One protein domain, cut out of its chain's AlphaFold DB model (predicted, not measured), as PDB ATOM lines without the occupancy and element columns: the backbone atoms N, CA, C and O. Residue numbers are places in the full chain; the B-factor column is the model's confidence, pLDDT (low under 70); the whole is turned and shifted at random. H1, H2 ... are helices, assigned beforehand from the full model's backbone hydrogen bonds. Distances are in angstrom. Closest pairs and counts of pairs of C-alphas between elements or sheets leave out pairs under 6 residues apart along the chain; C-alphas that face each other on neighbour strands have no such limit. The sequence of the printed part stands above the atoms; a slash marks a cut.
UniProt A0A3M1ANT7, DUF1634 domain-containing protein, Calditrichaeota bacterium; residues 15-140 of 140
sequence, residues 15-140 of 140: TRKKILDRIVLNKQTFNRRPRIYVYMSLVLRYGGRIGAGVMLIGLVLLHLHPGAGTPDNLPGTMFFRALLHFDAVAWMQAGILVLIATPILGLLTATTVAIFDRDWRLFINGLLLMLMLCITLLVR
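AT A GLANCE: This is residues 15 to 140 of the 140 residues of the protein "DUF1634 domain-containing protein" of Calditrichaeota bacterium (UniProt A0A3M1ANT7). Two long helices, H2 and H4, lie side by side and run opposite ways, and H5 folds back along part of H4. H1 sticks out as an arm before H2, with residues 15 to 35 free of the body, while little H3 packs at the first residues of H4 after a long loop. The printed part has 126 residues with five named helices, H1 to H5 in chain order, and no named strand: all helix. It is extended, with a radius of gyration of the C-alphas of 21.4 A and spans of 75 by 28 by 26 A, the arm adding to the length.

HOW THE PARTS SIT: Start at H2, residues 34 to 64; it touches the hub H4, residues 88 to 117, at a shallow tilt of 7 degrees, opposite ways, the closest C-alphas being those of Met 55 and Gly 95, 4.5 A apart. Look next at H5, residues 120 to 139, which forms a helical hairpin with H4 at a shallow tilt of 28 degrees; H4 touches it with residues 100 to 114 alone, closest at the C-alphas of Leu 107 and Gly 126, 4.9 A. H3, residues 79 to 84, touches residues 90 to 91 of H4 alone, at a steep tilt of 67 degrees, closest at the C-alphas of Leu 83 and Ala 90, 5.4 A. H1, residues 15 to 30, touches no helix, and H2 and H5 are apart. Every O i to N i+4 pair is within hydrogen-bond range in H3 and H5; H1 has 11 of 12, H2 26 of 27 and H4 24 of 26.

IN THESE COORDINATES: Find C-alpha 34 at (87.681, 9.705, 94.592); from there H2 runs 45.1 A to C-alpha 64. H4 measures 43.4 A, H5 28.6 A, H1 23.7 A and H3 8.7 A. H1 begins at C-alpha 15, (107.908, 33.769, 93.868), and H5 ends at C-alpha 139, (64.509, 11.011, 67.585).

THE WHOLE: The farthest C-alphas, those of Thr 15 and Gly 67, are 74.8 A apart. The printed part has no cut; the link from H2 to H3, 14 residues, is long, and the others are tight. In this predicted model pLDDT is under 70 in 57 residues, among them 15 to 41 and 66 to 79.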
ATOM      1  N   THR A  15     108.837  33.925  94.998       54.66
ATOM      2  CA  THR A  15     107.908  33.769  93.868       54.66
ATOM      3  C   THR A  15     107.744  32.305  93.454       54.66
ATOM      4  O   THR A  15     106.634  31.875  93.139       54.66
ATOM      5  N   ARG A  16     108.816  31.502  93.520       54.59
ATOM      6  CA  ARG A  16     108.768  30.073  93.165       54.59
ATOM      7  C   ARG A  16     107.914  29.267  94.143       54.59
ATOM      8  O   ARG A  16     107.127  28.436  93.701       54.59
ATOM      9  N   LYS A  17     108.011  29.561  95.445       54.94
ATOM     10  CA  LYS A  17     107.217  28.891  96.488       54.94
ATOM     11  C   LYS A  17     105.716  29.138  96.296       54.94
ATOM     12  O   LYS A  17     104.932  28.199  96.286       54.94
ATOM     13  N   LYS A  18     105.335  30.381  95.975       55.41
ATOM     14  CA  LYS A  18     103.938  30.784  95.730       55.41
ATOM     15  C   LYS A  18     103.323  30.167  94.465       55.41
ATOM     16  O   LYS A  18     102.109  29.985  94.399       55.41
ATOM     17  N   ILE A  19     104.138  29.870  93.448       63.78
ATOM     18  CA  ILE A  19     103.707  29.168  92.226       63.78
ATOM     19  C   ILE A  19     103.573  27.666  92.496       63.78
ATOM     20  O   ILE A  19     102.565  27.071  92.116       63.78
ATOM     21  N   LEU A  20     104.545  27.069  93.194       61.84
ATOM     22  CA  LEU A  20     104.499  25.653  93.558       61.84
ATOM     23  C   LEU A  20     103.297  25.344  94.457       61.84
ATOM     24  O   LEU A  20     102.564  24.399  94.176       61.84
ATOM     25  N   ASP A  21     103.032  26.185  95.458       60.25
ATOM     26  CA  ASP A  21     101.874  26.035  96.342       60.25
ATOM     27  C   ASP A  21     100.560  26.096  95.558       60.25
ATOM     28  O   ASP A  21      99.648  25.323  95.829       60.25
ATOM     29  N   ARG A  22     100.464  26.940  94.518       60.00
ATOM     30  CA  ARG A  22      99.256  27.037  93.680       60.00
ATOM     31  C   ARG A  22      99.041  25.806  92.793       60.00
ATOM     32  O   ARG A  22      97.904  25.370  92.631       60.00
ATOM     33  N   ILE A  23     100.110  25.224  92.248       61.28
ATOM     34  CA  ILE A  23     100.038  23.993  91.440       61.28
ATOM     35  C   ILE A  23      99.678  22.793  92.331       61.28
ATOM     36  O   ILE A  23      98.852  21.965  91.948       61.28
ATOM     37  N   VAL A  24     100.236  22.727  93.544       60.28
ATOM     38  CA  VAL A  24      99.934  21.675  94.528       60.28
ATOM     39  C   VAL A  24      98.513  21.823  95.092       60.28
ATOM     40  O   VAL A  24      97.798  20.824  95.190       60.28
ATOM     41  N   LEU A  25      98.049  23.047  95.371       57.19
ATOM     42  CA  LEU A  25      96.675  23.327  95.813       57.19
ATOM     43  C   LEU A  25      95.630  22.998  94.736       57.19
ATOM     44  O   LEU A  25      94.580  22.448  95.062       57.19
ATOM     45  N   ASN A  26      95.926  23.242  93.455       53.41
ATOM     46  CA  ASN A  26      95.041  22.852  92.351       53.41
ATOM     47  C   ASN A  26      94.964  21.322  92.172       53.41
ATOM     48  O   ASN A  26      93.937  20.770  91.785       53.41
ATOM     49  N   LYS A  27      96.039  20.603  92.509       49.59
ATOM     50  CA  LYS A  27      96.053  19.133  92.471       49.59
ATOM     51  C   LYS A  27      95.194  18.511  93.582       49.59
ATOM     52  O   LYS A  27      94.672  17.411  93.415       49.59
ATOM     53  N   GLN A  28      95.036  19.209  94.710       51.81
ATOM     54  CA  GLN A  28      94.310  18.732  95.894       51.81
ATOM     55  C   GLN A  28      92.785  18.912  95.786       51.81
ATOM     56  O   GLN A  28      92.042  18.041  96.240       51.81
ATOM     57  N   THR A  29      92.293  19.969  95.130       52.19
ATOM     58  CA  THR A  29      90.849  20.143  94.855       52.19
ATOM     59  C   THR A  29      90.309  19.124  93.847       52.19
ATOM     60  O   THR A  29      89.122  18.803  93.877       52.19
ATOM     61  N   PHE A  30      91.173  18.539  93.013       53.81
ATOM     62  CA  PHE A  30      90.811  17.438  92.117       53.81
ATOM     63  C   PHE A  30      90.625  16.091  92.847       53.81
ATOM     64  O   PHE A  30      89.855  15.247  92.401       53.81
ATOM     65  N   ASN A  31      91.284  15.883  93.993       52.22
ATOM     66  CA  ASN A  31      91.425  14.554  94.604       52.22
ATOM     67  C   ASN A  31      90.501  14.285  95.813       52.22
ATOM     68  O   ASN A  31      90.660  13.282  96.502       52.22
ATOM     69  N   ARG A  32      89.534  15.165  96.110       53.88
ATOM     70  CA  ARG A  32      88.641  15.036  97.286       53.88
ATOM     71  C   ARG A  32      87.342  14.262  97.041       53.88
ATOM     72  O   ARG A  32      86.620  14.011  97.998       53.88
ATOM     73  N   ARG A  33      87.053  13.823  95.810       58.59
ATOM     74  CA  ARG A  33      85.871  12.987  95.506       58.59
ATOM     75  C   ARG A  33      86.181  11.607  94.895       58.59
ATOM     76  O   ARG A  33      85.481  11.182  93.986       58.59
ATOM     77  N   PRO A  34      87.203  10.861  95.345       57.06
ATOM     78  CA  PRO A  34      87.681   9.705  94.592       57.06
ATOM     79  C   PRO A  34      86.710   8.516  94.593       57.06
ATOM     80  O   PRO A  34      86.654   7.793  93.610       57.06
ATOM     81  N   ARG A  35      85.915   8.288  95.646       64.88
ATOM     82  CA  ARG A  35      85.147   7.029  95.745       64.88
ATOM     83  C   ARG A  35      83.892   7.005  94.873       64.88
ATOM     84  O   ARG A  35      83.645   6.014  94.199       64.88
ATOM     85  N   ILE A  36      83.128   8.092  94.837       59.72
ATOM     86  CA  ILE A  36      81.819   8.120  94.164       59.72
ATOM     87  C   ILE A  36      81.979   8.044  92.640       59.72
ATOM     88  O   ILE A  36      81.300   7.259  91.982       59.72
ATOM     89  N   TYR A  37      82.934   8.791  92.077       64.62
ATOM     90  CA  TYR A  37      83.223   8.730  90.642       64.62
ATOM     91  C   TYR A  37      83.776   7.362  90.217       64.62
ATOM     92  O   TYR A  37      83.546   6.928  89.087       64.62
ATOM     93  N   VAL A  38      84.453   6.643  91.119       69.38
ATOM     94  CA  VAL A  38      84.908   5.269  90.870       69.38
ATOM     95  C   VAL A  38      83.722   4.306  90.788       69.38
ATOM     96  O   VAL A  38      83.651   3.543  89.832       69.38
ATOM     97  N   TYR A  39      82.741   4.386  91.694       67.56
ATOM     98  CA  TYR A  39      81.534   3.550  91.601       67.56
ATOM     99  C   TYR A  39      80.705   3.856  90.352       67.56
ATOM    100  O   TYR A  39      80.295   2.941  89.644       67.56
ATOM    101  N   MET A  40      80.522   5.134  90.024       65.69
ATOM    102  CA  MET A  40      79.768   5.540  88.837       65.69
ATOM    103  C   MET A  40      80.456   5.083  87.540       65.69
ATOM    104  O   MET A  40      79.813   4.533  86.647       65.69
ATOM    105  N   SER A  41      81.781   5.231  87.451       67.38
ATOM    106  CA  SER A  41      82.549   4.738  86.299       67.38
ATOM    107  C   SER A  41      82.608   3.209  86.222       67.38
ATOM    108  O   SER A  41      82.645   2.666  85.116       67.38
ATOM    109  N   LEU A  42      82.565   2.503  87.357       73.62
ATOM    110  CA  LEU A  42      82.422   1.045  87.411       73.62
ATOM    111  C   LEU A  42      81.068   0.599  86.859       73.62
ATOM    112  O   LEU A  42      81.043  -0.285  86.005       73.62
ATOM    113  N   VAL A  43      79.968   1.230  87.281       72.50
ATOM    114  CA  VAL A  43      78.618   0.916  86.785       72.50
ATOM    115  C   VAL A  43      78.528   1.138  85.276       72.50
ATOM    116  O   VAL A  43      78.054   0.254  84.567       72.50
ATOM    117  N   LEU A  44      79.065   2.249  84.755       69.00
ATOM    118  CA  LEU A  44      79.093   2.493  83.307       69.00
ATOM    119  C   LEU A  44      79.962   1.477  82.554       69.00
ATOM    120  O   LEU A  44      79.561   0.983  81.500       69.00
ATOM    121  N   ARG A  45      81.150   1.146  83.075       75.88
ATOM    122  CA  ARG A  45      82.051   0.178  82.429       75.88
ATOM    123  C   ARG A  45      81.464  -1.226  82.410       75.88
ATOM    124  O   ARG A  45      81.555  -1.895  81.384       75.88
ATOM    125  N   TYR A  46      80.900  -1.682  83.525       80.56
ATOM    126  CA  TYR A  46      80.310  -3.014  83.605       80.56
ATOM    127  C   TYR A  46      78.993  -3.092  82.838       80.56
ATOM    128  O   TYR A  46      78.843  -4.007  82.036       80.56
ATOM    129  N   GLY A  47      78.096  -2.112  82.985       76.06
ATOM    130  CA  GLY A  47      76.835  -2.069  82.240       76.06
ATOM    131  C   GLY A  47      77.051  -2.048  80.726       76.06
ATOM    132  O   GLY A  47      76.464  -2.855  80.008       76.06
ATOM    133  N   GLY A  48      77.992  -1.227  80.243       75.31
ATOM    134  CA  GLY A  48      78.347  -1.182  78.824       75.31
ATOM    135  C   GLY A  48      78.937  -2.496  78.298       75.31
ATOM    136  O   GLY A  48      78.552  -2.952  77.225       75.31
ATOM    137  N   ARG A  49      79.836  -3.145  79.056       82.12
ATOM    138  CA  ARG A  49      80.416  -4.446  78.668       82.12
ATOM    139  C   ARG A  49      79.381  -5.566  78.657       82.12
ATOM    140  O   ARG A  49      79.401  -6.387  77.747       82.12
ATOM    141  N   ILE A  50      78.486  -5.591  79.644       81.88
ATOM    142  CA  ILE A  50      77.407  -6.580  79.721       81.88
ATOM    143  C   ILE A  50      76.444  -6.380  78.548       81.88
ATOM    144  O   ILE A  50      76.158  -7.340  77.840       81.88
ATOM    145  N   GLY A  51      76.015  -5.143  78.277       77.00
ATOM    146  CA  GLY A  51      75.144  -4.828  77.139       77.00
ATOM    147  C   GLY A  51      75.765  -5.216  75.796       77.00
ATOM    148  O   GLY A  51      75.127  -5.896  74.996       77.00
ATOM    149  N   ALA A  52      77.038  -4.868  75.578       78.38
ATOM    150  CA  ALA A  52      77.771  -5.265  74.376       78.38
ATOM    151  C   ALA A  52      77.904  -6.792  74.246       78.38
ATOM    152  O   ALA A  52      77.768  -7.327  73.149       78.38
ATOM    153  N   GLY A  53      78.122  -7.502  75.359       85.62
ATOM    154  CA  GLY A  53      78.176  -8.964  75.384       85.62
ATOM    155  C   GLY A  53      76.844  -9.611  74.999       85.62
ATOM    156  O   GLY A  53      76.817 -10.481  74.135       85.62
ATOM    157  N   VAL A  54      75.732  -9.149  75.578       81.25
ATOM    158  CA  VAL A  54      74.384  -9.648  75.251       81.25
ATOM    159  C   VAL A  54      74.037  -9.375  73.784       81.25
ATOM    160  O   VAL A  54      73.500 -10.247  73.103       81.25
ATOM    161  N   MET A  55      74.402  -8.200  73.267       79.50
ATOM    162  CA  MET A  55      74.195  -7.853  71.861       79.50
ATOM    163  C   MET A  55      75.033  -8.726  70.915       79.50
ATOM    164  O   MET A  55      74.523  -9.175  69.890       79.50
ATOM    165  N   LEU A  56      76.286  -9.029  71.276       84.06
ATOM    166  CA  LEU A  56      77.132  -9.972  70.536       84.06
ATOM    167  C   LEU A  56      76.526 -11.378  70.500       84.06
ATOM    168  O   LEU A  56      76.548 -12.008  69.447       84.06
ATOM    169  N   ILE A  57      75.953 -11.852  71.609       81.94
ATOM    170  CA  ILE A  57      75.263 -13.150  71.654       81.94
ATOM    171  C   ILE A  57      74.095 -13.161  70.661       81.94
ATOM    172  O   ILE A  57      74.000 -14.083  69.854       81.94
ATOM    173  N   GLY A  58      73.258 -12.118  70.652       74.00
ATOM    174  CA  GLY A  58      72.164 -11.992  69.680       74.00
ATOM    175  C   GLY A  58      72.643 -11.974  68.225       74.00
ATOM    176  O   GLY A  58      72.029 -12.603  67.366       74.00
ATOM    177  N   LEU A  59      73.777 -11.322  67.954       78.81
ATOM    178  CA  LEU A  59      74.380 -11.272  66.621       78.81
ATOM    179  C   LEU A  59      74.918 -12.641  66.169       78.81
ATOM    180  O   LEU A  59      74.711 -13.040  65.026       78.81
ATOM    181  N   VAL A  60      75.578 -13.377  67.067       83.00
ATOM    182  CA  VAL A  60      76.072 -14.735  66.793       83.00
ATOM    183  C   VAL A  60      74.903 -15.690  66.540       83.00
ATOM    184  O   VAL A  60      74.943 -16.462  65.586       83.00
ATOM    185  N   LEU A  61      73.834 -15.597  67.335       76.69
ATOM    186  CA  LEU A  61      72.604 -16.367  67.132       76.69
ATOM    187  C   LEU A  61      71.952 -16.074  65.774       76.69
ATOM    188  O   LEU A  61      71.525 -17.010  65.102       76.69
ATOM    189  N   LEU A  62      71.910 -14.805  65.353       74.81
ATOM    190  CA  LEU A  62      71.386 -14.411  64.040       74.81
ATOM    191  C   LEU A  62      72.201 -15.029  62.904       74.81
ATOM    192  O   LEU A  62      71.647 -15.458  61.897       74.81
ATOM    193  N   HIS A  63      73.524 -15.083  63.070       78.25
ATOM    194  CA  HIS A  63      74.413 -15.659  62.069       78.25
ATOM    195  C   HIS A  63      74.245 -17.180  61.949       78.25
ATOM    196  O   HIS A  63      74.362 -17.728  60.857       78.25
ATOM    197  N   LEU A  64      73.930 -17.855  63.059       77.94
ATOM    198  CA  LEU A  64      73.630 -19.288  63.086       77.94
ATOM    199  C   LEU A  64      72.216 -19.607  62.564       77.94
ATOM    200  O   LEU A  64      72.016 -20.664  61.972       77.94
ATOM    201  N   HIS A  65      71.253 -18.696  62.740       72.81
ATOM    202  CA  HIS A  65      69.857 -18.863  62.318       72.81
ATOM    203  C   HIS A  65      69.342 -17.634  61.541       72.81
ATOM    204  O   HIS A  65      68.523 -16.866  62.054       72.81
ATOM    205  N   PRO A  66      69.762 -17.452  60.274       63.78
ATOM    206  CA  PRO A  66      69.422 -16.269  59.476       63.78
ATOM    207  C   PRO A  66      67.921 -16.127  59.161       63.78
ATOM    208  O   PRO A  66      67.473 -15.040  58.807       63.78
ATOM    209  N   GLY A  67      67.130 -17.198  59.309       59.62
ATOM    210  CA  GLY A  67      65.680 -17.200  59.069       59.62
ATOM    211  C   GLY A  67      64.816 -16.698  60.233       59.62
ATOM    212  O   GLY A  67      63.632 -16.465  60.031       59.62
ATOM    213  N   ALA A  68      65.380 -16.513  61.431       56.84
ATOM    214  CA  ALA A  68      64.653 -15.996  62.600       56.84
ATOM    215  C   ALA A  68      64.646 -14.453  62.675       56.84
ATOM    216  O   ALA A  68      64.117 -13.873  63.612       56.84
ATOM    217  N   GLY A  69      65.267 -13.776  61.705       53.47
ATOM    218  CA  GLY A  69      65.588 -12.350  61.753       53.47
ATOM    219  C   GLY A  69      64.490 -11.381  61.317       53.47
ATOM    220  O   GLY A  69      64.824 -10.239  61.007       53.47
ATOM    221  N   THR A  70      63.217 -11.779  61.241       55.53
ATOM    222  CA  THR A  70      62.142 -10.813  60.971       55.53
ATOM    223  C   THR A  70      61.845 -10.009  62.237       55.53
ATOM    224  O   THR A  70      61.479 -10.595  63.257       55.53
ATOM    225  N   PRO A  71      62.004  -8.671  62.212       57.22
ATOM    226  CA  PRO A  71      61.731  -7.808  63.352       57.22
ATOM    227  C   PRO A  71      60.219  -7.615  63.507       57.22
ATOM    228  O   PRO A  71      59.705  -6.506  63.391       57.22
ATOM    229  N   ASP A  72      59.493  -8.698  63.760       58.38
ATOM    230  CA  ASP A  72      58.122  -8.590  64.221       58.38
ATOM    231  C   ASP A  72      58.166  -8.159  65.686       58.38
ATOM    232  O   ASP A  72      58.970  -8.649  66.483       58.38
ATOM    233  N   ASN A  73      57.340  -7.174  66.035       57.19
ATOM    234  CA  ASN A  73      57.184  -6.711  67.407       57.19
ATOM    235  C   ASN A  73      56.690  -7.883  68.262       57.19
ATOM    236  O   ASN A  73      55.482  -8.106  68.366       57.19
ATOM    237  N   LEU A  74      57.617  -8.644  68.853       60.97
ATOM    238  CA  LEU A  74      57.265  -9.721  69.763       60.97
ATOM    239  C   LEU A  74      56.395  -9.125  70.878       60.97
ATOM    240  O   LEU A  74      56.829  -8.183  71.552       60.97
ATOM    241  N   PRO A  75      55.177  -9.649  71.095       63.69
ATOM    242  CA  PRO A  75      54.337  -9.215  72.199       63.69
ATOM    243  C   PRO A  75      55.134  -9.312  73.502       63.69
ATOM    244  O   PRO A  75      55.779 -10.332  73.754       63.69
ATOM    245  N   GLY A  76      55.092  -8.280  74.351       62.41
ATOM    246  CA  GLY A  76      55.912  -8.217  75.574       62.41
ATOM    247  C   GLY A  76      55.733  -9.413  76.522       62.41
ATOM    248  O   GLY A  76      56.633  -9.736  77.294       62.41
ATOM    249  N   THR A  77      54.612 -10.132  76.416       65.19
ATOM    250  CA  THR A  77      54.330 -11.380  77.144       65.19
ATOM    251  C   THR A  77      55.154 -12.577  76.660       65.19
ATOM    252  O   THR A  77      55.412 -13.492  77.439       65.19
ATOM    253  N   MET A  78      55.601 -12.580  75.402       65.69
ATOM    254  CA  MET A  78      56.419 -13.646  74.816       65.69
ATOM    255  C   MET A  78      57.916 -13.346  74.850       65.69
ATOM    256  O   MET A  78      58.705 -14.252  74.606       65.69
ATOM    257  N   PHE A  79      58.324 -12.127  75.213       67.88
ATOM    258  CA  PHE A  79      59.728 -11.710  75.234       67.88
ATOM    259  C   PHE A  79      60.615 -12.633  76.084       67.88
ATOM    260  O   PHE A  79      61.624 -13.144  75.607       67.88
ATOM    261  N   PHE A  80      60.202 -12.933  77.320       71.19
ATOM    262  CA  PHE A  80      60.947 -13.844  78.198       71.19
ATOM    263  C   PHE A  80      61.024 -15.268  77.637       71.19
ATOM    264  O   PHE A  80      62.044 -15.939  77.771       71.19
ATOM    265  N   ARG A  81      59.953 -15.722  76.979       68.88
ATOM    266  CA  ARG A  81      59.870 -17.061  76.391       68.88
ATOM    267  C   ARG A  81      60.732 -17.175  75.130       68.88
ATOM    268  O   ARG A  81      61.392 -18.191  74.955       68.88
ATOM    269  N   ALA A  82      60.774 -16.123  74.314       64.50
ATOM    270  CA  ALA A  82      61.620 -16.000  73.128       64.50
ATOM    271  C   ALA A  82      63.109 -15.884  73.488       64.50
ATOM    272  O   ALA A  82      63.958 -16.468  72.817       64.50
ATOM    273  N   LEU A  83      63.429 -15.228  74.609       65.62
ATOM    274  CA  LEU A  83      64.790 -15.186  75.147       65.62
ATOM    275  C   LEU A  83      65.280 -16.587  75.554       65.62
ATOM    276  O   LEU A  83      66.401 -16.976  75.229       65.62
ATOM    277  N   LEU A  84      64.406 -17.370  76.200       71.81
ATOM    278  CA  LEU A  84      64.630 -18.780  76.553       71.81
ATOM    279  C   LEU A  84      64.658 -19.720  75.337       71.81
ATOM    280  O   LEU A  84      65.283 -20.774  75.404       71.81
ATOM    281  N   HIS A  85      64.003 -19.350  74.235       72.19
ATOM    282  CA  HIS A  85      64.040 -20.077  72.963       72.19
ATOM    283  C   HIS A  85      65.251 -19.731  72.087       72.19
ATOM    284  O   HIS A  85      65.335 -20.229  70.968       72.19
ATOM    285  N   PHE A  86      66.195 -18.920  72.586       67.56
ATOM    286  CA  PHE A  86      67.377 -18.494  71.833       67.56
ATOM    287  C   PHE A  86      67.022 -17.824  70.497       67.56
ATOM    288  O   PHE A  86      67.703 -18.008  69.491       67.56
ATOM    289  N   ASP A  87      65.958 -17.019  70.490       71.75
ATOM    290  CA  ASP A  87      65.611 -16.212  69.325       71.75
ATOM    291  C   ASP A  87      66.585 -15.029  69.193       71.75
ATOM    292  O   ASP A  87      66.752 -14.221  70.116       71.75
ATOM    293  N   ALA A  88      67.235 -14.919  68.035       70.81
ATOM    294  CA  ALA A  88      68.199 -13.868  67.742       70.81
ATOM    295  C   ALA A  88      67.608 -12.458  67.922       70.81
ATOM    296  O   ALA A  88      68.282 -11.565  68.448       70.81
ATOM    297  N   VAL A  89      66.339 -12.258  67.540       73.81
ATOM    298  CA  VAL A  89      65.655 -10.959  67.646       73.81
ATOM    299  C   VAL A  89      65.421 -10.595  69.113       73.81
ATOM    300  O   VAL A  89      65.694  -9.461  69.514       73.81
ATOM    301  N   ALA A  90      65.015 -11.561  69.942       71.81
ATOM    302  CA  ALA A  90      64.810 -11.352  71.376       71.81
ATOM    303  C   ALA A  90      66.123 -11.022  72.105       71.81
ATOM    304  O   ALA A  90      66.157 -10.116  72.939       71.81
ATOM    305  N   TRP A  91      67.224 -11.696  71.758       74.62
ATOM    306  CA  TRP A  91      68.545 -11.423  72.336       74.62
ATOM    307  C   TRP A  91      69.105 -10.055  71.924       74.62
ATOM    308  O   TRP A  91      69.666  -9.343  72.760       74.62
ATOM    309  N   MET A  92      68.903  -9.633  70.670       75.25
ATOM    310  CA  MET A  92      69.267  -8.281  70.233       75.25
ATOM    311  C   MET A  92      68.431  -7.204  70.936       75.25
ATOM    312  O   MET A  92      68.988  -6.228  71.439       75.25
ATOM    313  N   GLN A  93      67.112  -7.394  71.041       75.69
ATOM    314  CA  GLN A  93      66.230  -6.482  71.776       75.69
ATOM    315  C   GLN A  93      66.582  -6.421  73.271       75.69
ATOM    316  O   GLN A  93      66.599  -5.333  73.846       75.69
ATOM    317  N   ALA A  94      66.939  -7.551  73.890       77.38
ATOM    318  CA  ALA A  94      67.430  -7.600  75.266       77.38
ATOM    319  C   ALA A  94      68.744  -6.826  75.436       77.38
ATOM    320  O   ALA A  94      68.878  -6.049  76.379       77.38
ATOM    321  N   GLY A  95      69.693  -6.981  74.508       77.25
ATOM    322  CA  GLY A  95      70.944  -6.221  74.510       77.25
ATOM    323  C   GLY A  95      70.702  -4.713  74.442       77.25
ATOM    324  O   GLY A  95      71.260  -3.958  75.239       77.25
ATOM    325  N   ILE A  96      69.800  -4.275  73.557       80.00
ATOM    326  CA  ILE A  96      69.390  -2.868  73.444       80.00
ATOM    327  C   ILE A  96      68.727  -2.384  74.741       80.00
ATOM    328  O   ILE A  96      69.073  -1.313  75.240       80.00
ATOM    329  N   LEU A  97      67.819  -3.173  75.325       80.75
ATOM    330  CA  LEU A  97      67.184  -2.872  76.613       80.75
ATOM    331  C   LEU A  97      68.218  -2.677  77.723       80.75
ATOM    332  O   LEU A  97      68.127  -1.709  78.471       80.75
ATOM    333  N   VAL A  98      69.231  -3.541  77.804       80.25
ATOM    334  CA  VAL A  98      70.324  -3.416  78.781       80.25
ATOM    335  C   VAL A  98      71.156  -2.155  78.524       80.25
ATOM    336  O   VAL A  98      71.489  -1.434  79.470       80.25
ATOM    337  N   LEU A  99      71.457  -1.835  77.262       79.94
ATOM    338  CA  LEU A  99      72.183  -0.616  76.893       79.94
ATOM    339  C   LEU A  99      71.415   0.658  77.263       79.94
ATOM    340  O   LEU A  99      72.026   1.601  77.759       79.94
ATOM    341  N   ILE A 100      70.093   0.677  77.082       78.88
ATOM    342  CA  ILE A 100      69.227   1.807  77.461       78.88
ATOM    343  C   ILE A 100      68.985   1.844  78.977       78.88
ATOM    344  O   ILE A 100      68.894   2.920  79.563       78.88
ATOM    345  N   ALA A 101      68.938   0.696  79.655       77.12
ATOM    346  CA  ALA A 101      68.800   0.627  81.109       77.12
ATOM    347  C   ALA A 101      70.072   1.078  81.848       77.12
ATOM    348  O   ALA A 101      69.997   1.619  82.950       77.12
ATOM    349  N   THR A 102      71.249   0.909  81.245       81.12
ATOM    350  CA  THR A 102      72.541   1.305  81.831       81.12
ATOM    351  C   THR A 102      72.602   2.789  82.248       81.12
ATOM    352  O   THR A 102      72.950   3.057  83.403       81.12
ATOM    353  N   PRO A 103      72.246   3.778  81.399       74.94
ATOM    354  CA  PRO A 103      72.197   5.179  81.816       74.94
ATOM    355  C   PRO A 103      71.122   5.452  82.878       74.94
ATOM    356  O   PRO A 103      71.326   6.330  83.712       74.94
ATOM    357  N   ILE A 104      70.029   4.679  82.919       80.06
ATOM    358  CA  ILE A 104      68.989   4.794  83.959       80.06
ATOM    359  C   ILE A 104      69.539   4.353  85.323       80.06
ATOM    360  O   ILE A 104      69.360   5.051  86.318       80.06
ATOM    361  N   LEU A 105      70.273   3.239  85.382       76.94
ATOM    362  CA  LEU A 105      70.953   2.804  86.608       76.94
ATOM    363  C   LEU A 105      72.005   3.828  87.055       76.94
ATOM    364  O   LEU A 105      72.085   4.165  88.238       76.94
ATOM    365  N   GLY A 106      72.763   4.382  86.104       75.81
ATOM    366  CA  GLY A 106      73.677   5.496  86.353       75.81
ATOM    367  C   GLY A 106      72.963   6.710  86.958       75.81
ATOM    368  O   GLY A 106      73.432   7.263  87.952       75.81
ATOM    369  N   LEU A 107      71.792   7.072  86.432       78.50
ATOM    370  CA  LEU A 107      70.960   8.157  86.953       78.50
ATOM    371  C   LEU A 107      70.474   7.881  88.382       78.50
ATOM    372  O   LEU A 107      70.598   8.749  89.240       78.50
ATOM    373  N   LEU A 108      69.976   6.677  88.672       78.88
ATOM    374  CA  LEU A 108      69.533   6.299  90.021       78.88
ATOM    375  C   LEU A 108      70.682   6.361  91.037       78.88
ATOM    376  O   LEU A 108      70.517   6.891  92.138       78.88
ATOM    377  N   THR A 109      71.868   5.877  90.660       72.12
ATOM    378  CA  THR A 109      73.061   5.964  91.519       72.12
ATOM    379  C   THR A 109      73.496   7.415  91.740       72.12
ATOM    380  O   THR A 109      73.835   7.794  92.857       72.12
ATOM    381  N   ALA A 110      73.415   8.268  90.714       69.19
ATOM    382  CA  ALA A 110      73.723   9.687  90.847       69.19
ATOM    383  C   ALA A 110      72.719  10.408  91.761       69.19
ATOM    384  O   ALA A 110      73.133  11.188  92.616       69.19
ATOM    385  N   THR A 111      71.422  10.120  91.630       72.62
ATOM    386  CA  THR A 111      70.357  10.736  92.437       72.62
ATOM    387  C   THR A 111      70.434  10.317  93.903       72.62
ATOM    388  O   THR A 111      70.364  11.167  94.785       72.62
ATOM    389  N   THR A 112      70.636   9.025  94.181       75.69
ATOM    390  CA  THR A 112      70.778   8.520  95.561       75.69
ATOM    391  C   THR A 112      71.966   9.157  96.278       75.69
ATOM    392  O   THR A 112      71.832   9.589  97.421       75.69
ATOM    393  N   VAL A 113      73.102   9.309  95.592       69.56
ATOM    394  CA  VAL A 113      74.272   9.989  96.161       69.56
ATOM    395  C   VAL A 113      74.057  11.501  96.271       69.56
ATOM    396  O   VAL A 113      74.435  12.092  97.276       69.56
ATOM    397  N   ALA A 114      73.413  12.143  95.293       69.62
ATOM    398  CA  ALA A 114      73.129  13.578  95.342       69.62
ATOM    399  C   ALA A 114      72.221  13.964  96.521       69.62
ATOM    400  O   ALA A 114      72.413  15.028  97.108       69.62
ATOM    401  N   ILE A 115      71.269  13.101  96.892       74.12
ATOM    402  CA  ILE A 115      70.401  13.299  98.060       74.12
ATOM    403  C   ILE A 115      71.207  13.218  99.365       74.12
ATOM    404  O   ILE A 115      70.979  14.022 100.266       74.12
ATOM    405  N   PHE A 116      72.166  12.292  99.458       72.38
ATOM    406  CA  PHE A 116      72.988  12.110 100.659       72.38
ATOM    407  C   PHE A 116      74.098  13.162 100.811       72.38
ATOM    408  O   PHE A 116      74.258  13.721 101.892       72.38
ATOM    409  N   ASP A 117      74.839  13.467  99.742       69.12
ATOM    410  CA  ASP A 117      76.014  14.355  99.787       69.12
ATOM    411  C   ASP A 117      75.703  15.818  99.402       69.12
ATOM    412  O   ASP A 117      76.580  16.681  99.467       69.12
ATOM    413  N   ARG A 118      74.453  16.124  99.014       64.81
ATOM    414  CA  ARG A 118      73.948  17.463  98.629       64.81
ATOM    415  C   ARG A 118      74.752  18.150  97.524       64.81
ATOM    416  O   ARG A 118      74.963  19.366  97.507       64.81
ATOM    417  N   ASP A 119      75.207  17.343  96.581       65.62
ATOM    418  CA  ASP A 119      76.356  17.669  95.763       65.62
ATOM    419  C   ASP A 119      75.959  17.921  94.298       65.62
ATOM    420  O   ASP A 119      75.669  17.009  93.522       65.62
ATOM    421  N   TRP A 120      75.937  19.196  93.901       64.00
ATOM    422  CA  TRP A 120      75.285  19.679  92.670       64.00
ATOM    423  C   TRP A 120      75.909  19.148  91.368       64.00
ATOM    424  O   TRP A 120      75.265  19.115  90.323       64.00
ATOM    425  N   ARG A 121      77.161  18.680  91.416       64.50
ATOM    426  CA  ARG A 121      77.861  18.100  90.256       64.50
ATOM    427  C   ARG A 121      77.288  16.747  89.826       64.50
ATOM    428  O   ARG A 121      77.283  16.449  88.636       64.50
ATOM    429  N   LEU A 122      76.810  15.938  90.771       65.12
ATOM    430  CA  LEU A 122      76.167  14.651  90.477       65.12
ATOM    431  C   LEU A 122      74.796  14.851  89.830       65.12
ATOM    432  O   LEU A 122      74.450  14.143  88.887       65.12
ATOM    433  N   PHE A 123      74.072  15.875  90.279       68.25
ATOM    434  CA  PHE A 123      72.791  16.262  89.703       68.25
ATOM    435  C   PHE A 123      72.917  16.654  88.222       68.25
ATOM    436  O   PHE A 123      72.117  16.206  87.408       68.25
ATOM    437  N   ILE A 124      73.961  17.405  87.843       72.88
ATOM    438  CA  ILE A 124      74.210  17.795  86.440       72.88
ATOM    439  C   ILE A 124      74.463  16.574  85.547       72.88
ATOM    440  O   ILE A 124      73.903  16.493  84.458       72.88
ATOM    441  N   ASN A 125      75.264  15.602  85.998       71.00
ATOM    442  CA  ASN A 125      75.485  14.374  85.224       71.00
ATOM    443  C   ASN A 125      74.192  13.560  85.069       71.00
ATOM    444  O   ASN A 125      73.941  13.015  83.995       71.00
ATOM    445  N   GLY A 126      73.366  13.494  86.116       72.75
ATOM    446  CA  GLY A 126      72.048  12.868  86.042       72.75
ATOM    447  C   GLY A 126      71.124  13.575  85.044       72.75
ATOM    448  O   GLY A 126      70.540  12.937  84.171       72.75
ATOM    449  N   LEU A 127      71.062  14.905  85.104       78.19
ATOM    450  CA  LEU A 127      70.293  15.722  84.168       78.19
ATOM    451  C   LEU A 127      70.751  15.510  82.718       78.19
ATOM    452  O   LEU A 127      69.917  15.354  81.834       78.19
ATOM    453  N   LEU A 128      72.064  15.447  82.474       77.81
ATOM    454  CA  LEU A 128      72.630  15.195  81.147       77.81
ATOM    455  C   LEU A 128      72.214  13.819  80.601       77.81
ATOM    456  O   LEU A 128      71.815  13.715  79.444       77.81
ATOM    457  N   LEU A 129      72.272  12.772  81.432       77.25
ATOM    458  CA  LEU A 129      71.835  11.421  81.058       77.25
ATOM    459  C   LEU A 129      70.337  11.376  80.753       77.25
ATOM    460  O   LEU A 129      69.935  10.802  79.743       77.25
ATOM    461  N   MET A 130      69.519  12.008  81.598       77.62
ATOM    462  CA  MET A 130      68.079  12.124  81.376       77.62
ATOM    463  C   MET A 130      67.783  12.840  80.052       77.62
ATOM    464  O   MET A 130      66.939  12.394  79.277       77.62
ATOM    465  N   LEU A 131      68.509  13.922  79.762       84.94
ATOM    466  CA  LEU A 131      68.361  14.693  78.533       84.94
ATOM    467  C   LEU A 131      68.768  13.867  77.306       84.94
ATOM    468  O   LEU A 131      68.057  13.871  76.306       84.94
ATOM    469  N   MET A 132      69.843  13.081  77.406       80.56
ATOM    470  CA  MET A 132      70.254  12.161  76.345       80.56
ATOM    471  C   MET A 132      69.201  11.069  76.081       80.56
ATOM    472  O   MET A 132      68.917  10.749  74.924       80.56
ATOM    473  N   LEU A 133      68.580  10.531  77.138       79.56
ATOM    474  CA  LEU A 133      67.494   9.552  77.027       79.56
ATOM    475  C   LEU A 133      66.263  10.162  76.339       79.56
ATOM    476  O   LEU A 133      65.668   9.538  75.465       79.56
ATOM    477  N   CYS A 134      65.924  11.401  76.702       83.00
ATOM    478  CA  CYS A 134      64.807  12.146  76.128       83.00
ATOM    479  C   CYS A 134      65.022  12.413  74.630       83.00
ATOM    480  O   CYS A 134      64.135  12.143  73.828       83.00
ATOM    481  N   ILE A 135      66.230  12.842  74.234       85.75
ATOM    482  CA  ILE A 135      66.598  13.007  72.817       85.75
ATOM    483  C   ILE A 135      66.469  11.678  72.068       85.75
ATOM    484  O   ILE A 135      65.916  11.648  70.976       85.75
ATOM    485  N   THR A 136      66.946  10.578  72.655       78.00
ATOM    486  CA  THR A 136      66.889   9.252  72.020       78.00
ATOM    487  C   THR A 136      65.450   8.786  71.790       78.00
ATOM    488  O   THR A 136      65.165   8.197  70.752       78.00
ATOM    489  N   LEU A 137      64.542   9.051  72.736       77.31
ATOM    490  CA  LEU A 137      63.114   8.748  72.593       77.31
ATOM    491  C   LEU A 137      62.406   9.660  71.587       77.31
ATOM    492  O   LEU A 137      61.471   9.209  70.946       77.31
ATOM    493  N   LEU A 138      62.831  10.919  71.466       85.06
ATOM    494  CA  LEU A 138      62.217  11.905  70.574       85.06
ATOM    495  C   LEU A 138      62.699  11.790  69.117       85.06
ATOM    496  O   LEU A 138      61.993  12.188  68.200       85.06
ATOM    497  N   VAL A 139      63.919  11.283  68.910       80.12
ATOM    498  CA  VAL A 139      64.509  11.011  67.585       80.12
ATOM    499  C   VAL A 139      63.961   9.728  66.953       80.12
ATOM    500  O   VAL A 139      64.107   9.538  65.745       80.12
ATOM    501  N   ARG A 140      63.373   8.842  67.756       52.28
ATOM    502  CA  ARG A 140      62.805   7.571  67.308       52.28
ATOM    503  C   ARG A 140      61.334   7.723  66.939       52.28
ATOM    504  O   ARG A 140      60.925   7.011  66.000       52.28
TER     505      ARG A 140